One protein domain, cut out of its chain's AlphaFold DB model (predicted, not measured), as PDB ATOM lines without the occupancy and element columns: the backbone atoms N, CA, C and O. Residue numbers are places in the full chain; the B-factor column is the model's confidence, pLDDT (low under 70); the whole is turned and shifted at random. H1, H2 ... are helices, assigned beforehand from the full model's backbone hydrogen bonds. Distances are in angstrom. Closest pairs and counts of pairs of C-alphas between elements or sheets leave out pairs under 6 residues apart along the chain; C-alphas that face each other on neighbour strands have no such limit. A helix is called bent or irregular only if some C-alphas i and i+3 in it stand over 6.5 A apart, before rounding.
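AT A GLANCE: This is residues 405 to 445 and 453 to 479 of the 648 residues of an uncharacterized protein of Tanacetum cinerariifolium (UniProt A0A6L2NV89). A long, open chain of four helices with no packed core: H1 is the longest, H2 folds back from its last residues to make a V with it, and H3 comes near its first residues. From H3, residues 460 to 479, with H4 among them, stick out as an arm that makes much of the length. The printed part has 68 residues, with H1, H2, H3 and H4 in that order, no named strand, and the class all helix. It is extended, with a radius of gyration of the C-alphas of 19.7 A and spans of 65 by 23 by 19 A.

IN THESE COORDINATES: H1, residues 405 to 428, begins at C-alpha 405 (255.026, 264.386, 203.831) and is 33.9 A long. H2, residues 433 to 443, measures 14.9 A from first to last C-alpha. H3, residues 453 to 463, begins at C-alpha 453 (243.192, 265.279, 190.449) and measures 16.1 A; it is irregular, but only just, with C-alphas 459 and 462 7.0 A apart. H4, residues 467 to 477, measures 15.5 A and ends at C-alpha 477 (262.585, 233.612, 197.486).

HOW THE PARTS SIT: H1 and H2 are close but not clearly touching; their closest C-alphas, of Leu 427 and Phe 436, are 6.6 A apart. They run opposite ways at a steep tilt of 46 degrees. H1 and H3 are also close but not clearly touching, the closest C-alphas being those of His 408 and Leu 458, 7.6 A apart. Their steep tilt is 39 degrees, opposite ways, though the line of H3 is a rough one. H4 is apart from H1, H2 and H3, and H2 is apart from H3. In H1, H2 and H4 every O i to N i+4 pair is within hydrogen-bond range; in H3, 5 of 7 are.

THE WHOLE: The two C-alphas farthest apart, of Val 434 and Gly 479, are 65.7 A apart. Residues 446 to 452 are not printed, and C-alphas 445 and 453 across this cut are 16.3 A apart. The links H1 to H2 and H3 to H4 are tight. The mean pLDDT of the printed part is 75.5; it is under 70 at residue 427, residues 440 to 445, residue 454 and residues 476 to 479.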
ATOM      1  N   ASP A 405     255.400 263.037 204.270       91.38
ATOM      2  CA  ASP A 405     255.026 264.386 203.831       91.38
ATOM      3  C   ASP A 405     256.207 265.124 203.181       91.38
ATOM      4  O   ASP A 405     256.036 265.861 202.212       91.38
ATOM      5  N   GLU A 406     257.431 264.902 203.666       92.44
ATOM      6  CA  GLU A 406     258.634 265.538 203.124       92.44
ATOM      7  C   GLU A 406     258.959 265.050 201.707       92.44
ATOM      8  O   GLU A 406     259.329 265.848 200.834       92.44
ATOM      9  N   PHE A 407     258.762 263.753 201.455       88.62
ATOM     10  CA  PHE A 407     258.892 263.181 200.120       88.62
ATOM     11  C   PHE A 407     257.815 263.750 199.192       88.62
ATOM     12  O   PHE A 407     258.143 264.225 198.104       88.62
ATOM     13  N   HIS A 408     256.557 263.802 199.640       86.12
ATOM     14  CA  HIS A 408     255.454 264.380 198.869       86.12
ATOM     15  C   HIS A 408     255.671 265.863 198.542       86.12
ATOM     16  O   HIS A 408     255.506 266.268 197.391       86.12
ATOM     17  N   VAL A 409     256.102 266.678 199.507       88.12
ATOM     18  CA  VAL A 409     256.392 268.107 199.299       88.12
ATOM     19  C   VAL A 409     257.542 268.295 198.311       88.12
ATOM     20  O   VAL A 409     257.471 269.160 197.432       88.12
ATOM     21  N   SER A 410     258.595 267.488 198.421       89.25
ATOM     22  CA  SER A 410     259.743 267.546 197.511       89.25
ATOM     23  C   SER A 410     259.363 267.113 196.096       89.25
ATOM     24  O   SER A 410     259.696 267.803 195.131       89.25
ATOM     25  N   LEU A 411     258.601 266.025 195.965       85.00
ATOM     26  CA  LEU A 411     258.101 265.530 194.685       85.00
ATOM     27  C   LEU A 411     257.163 266.546 194.023       85.00
ATOM     28  O   LEU A 411     257.317 266.834 192.837       85.00
ATOM     29  N   ALA A 412     256.249 267.151 194.786       82.75
ATOM     30  CA  ALA A 412     255.360 268.202 194.301       82.75
ATOM     31  C   ALA A 412     256.140 269.435 193.822       82.75
ATOM     32  O   ALA A 412     255.819 269.997 192.775       82.75
ATOM     33  N   ARG A 413     257.204 269.835 194.534       83.88
ATOM     34  CA  ARG A 413     258.091 270.925 194.100       83.88
ATOM     35  C   ARG A 413     258.764 270.609 192.769       83.88
ATOM     36  O   ARG A 413     258.683 271.436 191.865       83.88
ATOM     37  N   VAL A 414     259.369 269.431 192.621       83.88
ATOM     38  CA  VAL A 414     260.030 269.024 191.367       83.88
ATOM     39  C   VAL A 414     259.026 268.943 190.217       83.88
ATOM     40  O   VAL A 414     259.258 269.540 189.170       83.88
ATOM     41  N   ALA A 415     257.874 268.300 190.427       78.62
ATOM     42  CA  ALA A 415     256.825 268.201 189.416       78.62
ATOM     43  C   ALA A 415     256.303 269.584 188.997       78.62
ATOM     44  O   ALA A 415     256.129 269.849 187.809       78.62
ATOM     45  N   SER A 416     256.106 270.498 189.954       80.38
ATOM     46  CA  SER A 416     255.709 271.874 189.645       80.38
ATOM     47  C   SER A 416     256.778 272.619 188.844       80.38
ATOM     48  O   SER A 416     256.433 273.375 187.939       80.38
ATOM     49  N   LEU A 417     258.063 272.382 189.125       82.25
ATOM     50  CA  LEU A 417     259.172 272.993 188.397       82.25
ATOM     51  C   LEU A 417     259.206 272.516 186.940       82.25
ATOM     52  O   LEU A 417     259.292 273.342 186.035       82.25
ATOM     53  N   ASP A 418     259.066 271.209 186.712       72.75
ATOM     54  CA  ASP A 418     259.048 270.610 185.374       72.75
ATOM     55  C   ASP A 418     257.831 271.056 184.558       72.75
ATOM     56  O   ASP A 418     257.963 271.378 183.375       72.75
ATOM     57  N   ILE A 419     256.649 271.124 185.181       77.56
ATOM     58  CA  ILE A 419     255.435 271.620 184.522       77.56
ATOM     59  C   ILE A 419     255.602 273.096 184.166       77.56
ATOM     60  O   ILE A 419     255.353 273.469 183.021       77.56
ATOM     61  N   ASN A 420     256.059 273.931 185.104       79.00
ATOM     62  CA  ASN A 420     256.259 275.356 184.852       79.00
ATOM     63  C   ASN A 420     257.289 275.580 183.741       79.00
ATOM     64  O   ASN A 420     257.013 276.322 182.803       79.00
ATOM     65  N   TYR A 421     258.422 274.877 183.785       79.25
ATOM     66  CA  TYR A 421     259.471 274.988 182.774       79.25
ATOM     67  C   TYR A 421     259.021 274.464 181.402       79.25
ATOM     68  O   TYR A 421     259.293 275.078 180.371       79.25
ATOM     69  N   GLY A 422     258.298 273.341 181.364       79.44
ATOM     70  CA  GLY A 422     257.752 272.768 180.136       79.44
ATOM     71  C   GLY A 422     256.684 273.652 179.490       79.44
ATOM     72  O   GLY A 422     256.712 273.857 178.275       79.44
ATOM     73  N   VAL A 423     255.777 274.214 180.294       76.19
ATOM     74  CA  VAL A 423     254.741 275.155 179.841       76.19
ATOM     75  C   VAL A 423     255.373 276.457 179.359       76.19
ATOM     76  O   VAL A 423     255.054 276.903 178.260       76.19
ATOM     77  N   GLU A 424     256.309 277.030 180.116       75.06
ATOM     78  CA  GLU A 424     257.037 278.243 179.733       75.06
ATOM     79  C   GLU A 424     257.758 278.048 178.396       75.06
ATOM     80  O   GLU A 424     257.554 278.819 177.459       75.06
ATOM     81  N   ARG A 425     258.530 276.963 178.259       78.69
ATOM     82  CA  ARG A 425     259.300 276.671 177.045       78.69
ATOM     83  C   ARG A 425     258.413 276.340 175.845       78.69
ATOM     84  O   ARG A 425     258.732 276.748 174.730       78.69
ATOM     85  N   GLY A 426     257.310 275.620 176.053       77.88
ATOM     86  CA  GLY A 426     256.337 275.292 175.010       77.88
ATOM     87  C   GLY A 426     255.579 276.519 174.504       77.88
ATOM     88  O   GLY A 426     255.410 276.676 173.300       77.88
ATOM     89  N   LEU A 427     255.187 277.421 175.408       69.94
ATOM     90  CA  LEU A 427     254.536 278.686 175.063       69.94
ATOM     91  C   LEU A 427     255.506 279.691 174.422       69.94
ATOM     92  O   LEU A 427     255.084 280.485 173.585       69.94
ATOM     93  N   HIS A 428     256.799 279.642 174.758       73.94
ATOM     94  CA  HIS A 428     257.828 280.460 174.107       73.94
ATOM     95  C   HIS A 428     258.146 280.019 172.669       73.94
ATOM     96  O   HIS A 428     258.659 280.816 171.880       73.94
ATOM     97  N   MET A 429     257.844 278.771 172.292       75.19
ATOM     98  CA  MET A 429     258.006 278.298 170.915       75.19
ATOM     99  C   MET A 429     256.862 278.804 170.026       75.19
ATOM    100  O   MET A 429     255.920 278.080 169.724       75.19
ATOM    101  N   GLY A 430     256.972 280.055 169.572       73.44
ATOM    102  CA  GLY A 430     256.117 280.622 168.521       73.44
ATOM    103  C   GLY A 430     255.316 281.863 168.912       73.44
ATOM    104  O   GLY A 430     254.696 282.454 168.032       73.44
ATOM    105  N   CYS A 431     255.362 282.286 170.175       74.50
ATOM    106  CA  CYS A 431     254.721 283.510 170.650       74.50
ATOM    107  C   CYS A 431     255.766 284.586 170.966       74.50
ATOM    108  O   CYS A 431     256.839 284.303 171.500       74.50
ATOM    109  N   THR A 432     255.447 285.839 170.658       83.75
ATOM    110  CA  THR A 432     256.226 286.994 171.127       83.75
ATOM    111  C   THR A 432     256.017 287.210 172.633       83.75
ATOM    112  O   THR A 432     254.995 286.796 173.176       83.75
ATOM    113  N   ASN A 433     256.938 287.895 173.328       80.25
ATOM    114  CA  ASN A 433     256.826 288.129 174.783       80.25
ATOM    115  C   ASN A 433     255.481 288.759 175.205       80.25
ATOM    116  O   ASN A 433     254.980 288.481 176.289       80.25
ATOM    117  N   VAL A 434     254.878 289.580 174.336       85.94
ATOM    118  CA  VAL A 434     253.579 290.230 174.587       85.94
ATOM    119  C   VAL A 434     252.418 289.231 174.493       85.94
ATOM    120  O   VAL A 434     251.493 289.265 175.302       85.94
ATOM    121  N   GLU A 435     252.465 288.309 173.531       80.94
ATOM    122  CA  GLU A 435     251.474 287.233 173.392       80.94
ATOM    123  C   GLU A 435     251.628 286.191 174.501       80.94
ATOM    124  O   GLU A 435     250.629 285.676 175.003       80.94
ATOM    125  N   PHE A 436     252.865 285.928 174.925       76.44
ATOM    126  CA  PHE A 436     253.163 285.059 176.056       76.44
ATOM    127  C   PHE A 436     252.521 285.579 177.347       76.44
ATOM    128  O   PHE A 436     251.768 284.833 177.968       76.44
ATOM    129  N   GLU A 437     252.709 286.854 177.719       76.31
ATOM    130  CA  GLU A 437     252.051 287.417 178.914       76.31
ATOM    131  C   GLU A 437     250.519 287.328 178.838       76.31
ATOM    132  O   GLU A 437     249.866 286.948 179.814       76.31
ATOM    133  N   ALA A 438     249.933 287.602 177.666       79.62
ATOM    134  CA  ALA A 438     248.487 287.522 177.466       79.62
ATOM    135  C   ALA A 438     247.945 286.082 177.570       79.62
ATOM    136  O   ALA A 438     246.821 285.867 178.039       79.62
ATOM    137  N   VAL A 439     248.722 285.083 177.136       72.19
ATOM    138  CA  VAL A 439     248.368 283.662 177.250       72.19
ATOM    139  C   VAL A 439     248.586 283.159 178.673       72.19
ATOM    140  O   VAL A 439     247.701 282.491 179.198       72.19
ATOM    141  N   VAL A 440     249.677 283.531 179.343       67.12
ATOM    142  CA  VAL A 440     249.935 283.174 180.748       67.12
ATOM    143  C   VAL A 440     248.823 283.700 181.659       67.12
ATOM    144  O   VAL A 440     248.318 282.934 182.475       67.12
ATOM    145  N   GLN A 441     248.341 284.932 181.458       69.25
ATOM    146  CA  GLN A 441     247.180 285.474 182.189       69.25
ATOM    147  C   GLN A 441     245.867 284.713 181.937       69.25
ATOM    148  O   GLN A 441     244.974 284.706 182.787       69.25
ATOM    149  N   LYS A 442     245.710 284.077 180.768       69.12
ATOM    150  CA  LYS A 442     244.553 283.217 180.471       69.12
ATOM    151  C   LYS A 442     244.725 281.807 181.037       69.12
ATOM    152  O   LYS A 442     243.753 281.238 181.528       69.12
ATOM    153  N   VAL A 443     245.937 281.259 180.985       60.56
ATOM    154  CA  VAL A 443     246.274 279.899 181.435       60.56
ATOM    155  C   VAL A 443     246.330 279.807 182.961       60.56
ATOM    156  O   VAL A 443     245.890 278.802 183.513       60.56
ATOM    157  N   SER A 444     246.738 280.871 183.663       53.72
ATOM    158  CA  SER A 444     246.684 280.944 185.133       53.72
ATOM    159  C   SER A 444     245.265 280.782 185.697       53.72
ATOM    160  O   SER A 444     245.105 280.487 186.877       53.72
ATOM    161  N   ASN A 445     244.234 280.926 184.855       58.25
ATOM    162  CA  ASN A 445     242.830 280.705 185.197       58.25
ATOM    163  C   ASN A 445     242.274 279.344 184.715       58.25
ATOM    164  O   ASN A 445     241.093 279.072 184.917       58.25
ATOM    165  N   ASP A 453     242.851 266.564 191.072       73.19
ATOM    166  CA  ASP A 453     243.192 265.279 190.449       73.19
ATOM    167  C   ASP A 453     244.640 264.850 190.745       73.19
ATOM    168  O   ASP A 453     244.898 263.665 190.949       73.19
ATOM    169  N   PHE A 454     245.581 265.799 190.801       69.56
ATOM    170  CA  PHE A 454     246.973 265.535 191.179       69.56
ATOM    171  C   PHE A 454     247.117 265.209 192.668       69.56
ATOM    172  O   PHE A 454     247.775 264.229 193.002       69.56
ATOM    173  N   ASP A 455     246.465 265.978 193.545       72.06
ATOM    174  CA  ASP A 455     246.431 265.724 194.988       72.06
ATOM    175  C   ASP A 455     245.814 264.338 195.255       72.06
ATOM    176  O   ASP A 455     246.401 263.526 195.960       72.06
ATOM    177  N   LYS A 456     244.716 263.989 194.567       80.88
ATOM    178  CA  LYS A 456     244.113 262.650 194.643       80.88
ATOM    179  C   LYS A 456     245.053 261.540 194.152       80.88
ATOM    180  O   LYS A 456     245.136 260.487 194.773       80.88
ATOM    181  N   ALA A 457     245.759 261.749 193.039       73.25
ATOM    182  CA  ALA A 457     246.719 260.767 192.532       73.25
ATOM    183  C   ALA A 457     247.927 260.589 193.468       73.25
ATOM    184  O   ALA A 457     248.462 259.486 193.556       73.25
ATOM    185  N   LEU A 458     248.349 261.652 194.164       70.38
ATOM    186  CA  LEU A 458     249.365 261.580 195.213       70.38
ATOM    187  C   LEU A 458     248.858 260.838 196.452       70.38
ATOM    188  O   LEU A 458     249.618 260.039 196.989       70.38
ATOM    189  N   ASP A 459     247.604 261.048 196.859       73.94
ATOM    190  CA  ASP A 459     246.980 260.342 197.987       73.94
ATOM    191  C   ASP A 459     246.814 258.835 197.706       73.94
ATOM    192  O   ASP A 459     247.006 258.004 198.595       73.94
ATOM    193  N   ASP A 460     246.512 258.459 196.459       78.25
ATOM    194  CA  ASP A 460     246.365 257.057 196.043       78.25
ATOM    195  C   ASP A 460     247.736 256.346 195.872       78.25
ATOM    196  O   ASP A 460     247.831 255.115 195.982       78.25
ATOM    197  N   PHE A 461     248.827 257.094 195.646       73.50
ATOM    198  CA  PHE A 461     250.153 256.563 195.290       73.50
ATOM    199  C   PHE A 461     250.774 255.597 196.324       73.50
ATOM    200  O   PHE A 461     251.239 254.533 195.909       73.50
ATOM    201  N   PRO A 462     250.756 255.864 197.651       72.56
ATOM    202  CA  PRO A 462     251.344 254.968 198.653       72.56
ATOM    203  C   PRO A 462     250.633 253.613 198.741       72.56
ATOM    204  O   PRO A 462     251.245 252.609 199.099       72.56
ATOM    205  N   THR A 463     249.342 253.574 198.395       74.31
ATOM    206  CA  THR A 463     248.531 252.346 198.410       74.31
ATOM    207  C   THR A 463     248.633 251.546 197.114       74.31
ATOM    208  O   THR A 463     248.129 250.423 197.029       74.31
ATOM    209  N   THR A 464     249.291 252.099 196.092       77.25
ATOM    210  CA  THR A 464     249.394 251.453 194.788       77.25
ATOM    211  C   THR A 464     250.465 250.356 194.853       77.25
ATOM    212  O   THR A 464     251.629 250.654 195.121       77.25
ATOM    213  N   PRO A 465     250.131 249.076 194.603       72.50
ATOM    214  CA  PRO A 465     251.120 248.007 194.643       72.50
ATOM    215  C   PRO A 465     252.173 248.218 193.555       72.50
ATOM    216  O   PRO A 465     251.839 248.379 192.380       72.50
ATOM    217  N   PHE A 466     253.452 248.180 193.933       73.56
ATOM    218  CA  PHE A 466     254.573 248.347 193.011       73.56
ATOM    219  C   PHE A 466     255.021 246.986 192.456       73.56
ATOM    220  O   PHE A 466     255.707 246.231 193.152       73.56
ATOM    221  N   PRO A 467     254.724 246.652 191.182       74.69
ATOM    222  CA  PRO A 467     254.998 245.318 190.646       74.69
ATOM    223  C   PRO A 467     256.494 244.978 190.624       74.69
ATOM    224  O   PRO A 467     256.871 243.810 190.647       74.69
ATOM    225  N   PHE A 468     257.372 245.984 190.591       72.50
ATOM    226  CA  PHE A 468     258.814 245.756 190.631       72.50
ATOM    227  C   PHE A 468     259.300 245.291 192.015       72.50
ATOM    228  O   PHE A 468     260.170 244.428 192.059       72.50
ATOM    229  N   LEU A 469     258.713 245.776 193.119       70.50
ATOM    230  CA  LEU A 469     259.043 245.306 194.472       70.50
ATOM    231  C   LEU A 469     258.630 243.844 194.640       70.50
ATOM    232  O   LEU A 469     259.441 243.025 195.058       70.50
ATOM    233  N   SER A 470     257.431 243.481 194.170       72.44
ATOM    234  CA  SER A 470     256.983 242.082 194.184       72.44
ATOM    235  C   SER A 470     257.912 241.152 193.390       72.44
ATOM    236  O   SER A 470     258.166 240.026 193.803       72.44
ATOM    237  N   LYS A 471     258.508 241.630 192.287       78.50
ATOM    238  CA  LYS A 471     259.505 240.860 191.525       78.50
ATOM    239  C   LYS A 471     260.830 240.704 192.265       78.50
ATOM    240  O   LYS A 471     261.468 239.669 192.093       78.50
ATOM    241  N   ILE A 472     261.250 241.694 193.055       71.75
ATOM    242  CA  ILE A 472     262.458 241.600 193.887       71.75
ATOM    243  C   ILE A 472     262.254 240.532 194.965       71.75
ATOM    244  O   ILE A 472     263.103 239.655 195.087       71.75
ATOM    245  N   VAL A 473     261.101 240.540 195.644       70.44
ATOM    246  CA  VAL A 473     260.740 239.540 196.666       70.44
ATOM    247  C   VAL A 473     260.686 238.129 196.071       70.44
ATOM    248  O   VAL A 473     261.368 237.223 196.546       70.44
ATOM    249  N   VAL A 474     259.980 237.953 194.948       74.12
ATOM    250  CA  VAL A 474     259.898 236.656 194.248       74.12
ATOM    251  C   VAL A 474     261.274 236.181 193.761       74.12
ATOM    252  O   VAL A 474     261.569 234.988 193.793       74.12
ATOM    253  N   SER A 475     262.148 237.100 193.335       74.81
ATOM    254  CA  SER A 475     263.514 236.757 192.917       74.81
ATOM    255  C   SER A 475     264.434 236.423 194.096       74.81
ATOM    256  O   SER A 475     265.408 235.704 193.896       74.81
ATOM    257  N   SER A 476     264.154 236.926 195.305       66.06
ATOM    258  CA  SER A 476     264.891 236.562 196.524       66.06
ATOM    259  C   SER A 476     264.435 235.232 197.134       66.06
ATOM    260  O   SER A 476     265.265 234.511 197.681       66.06
ATOM    261  N   GLU A 477     263.154 234.879 196.997       67.81
ATOM    262  CA  GLU A 477     262.585 233.612 197.486       67.81
ATOM    263  C   GLU A 477     262.878 232.424 196.559       67.81
ATOM    264  O   GLU A 477     262.946 231.278 197.005       67.81
ATOM    265  N   GLY A 478     263.086 232.682 195.264       66.25
ATOM    266  CA  GLY A 478     263.532 231.669 194.316       66.25
ATOM    267  C   GLY A 478     264.924 231.167 194.686       66.25
ATOM    268  O   GLY A 478     265.922 231.798 194.339       66.25
ATOM    269  N   GLY A 479     264.994 230.035 195.398       51.81
ATOM    270  CA  GLY A 479     266.238 229.339 195.720       51.81
ATOM    271  C   GLY A 479     267.157 229.312 194.501       51.81
ATOM    272  O   GLY A 479     266.762 228.845 193.434       51.81
TER     273      GLY A 479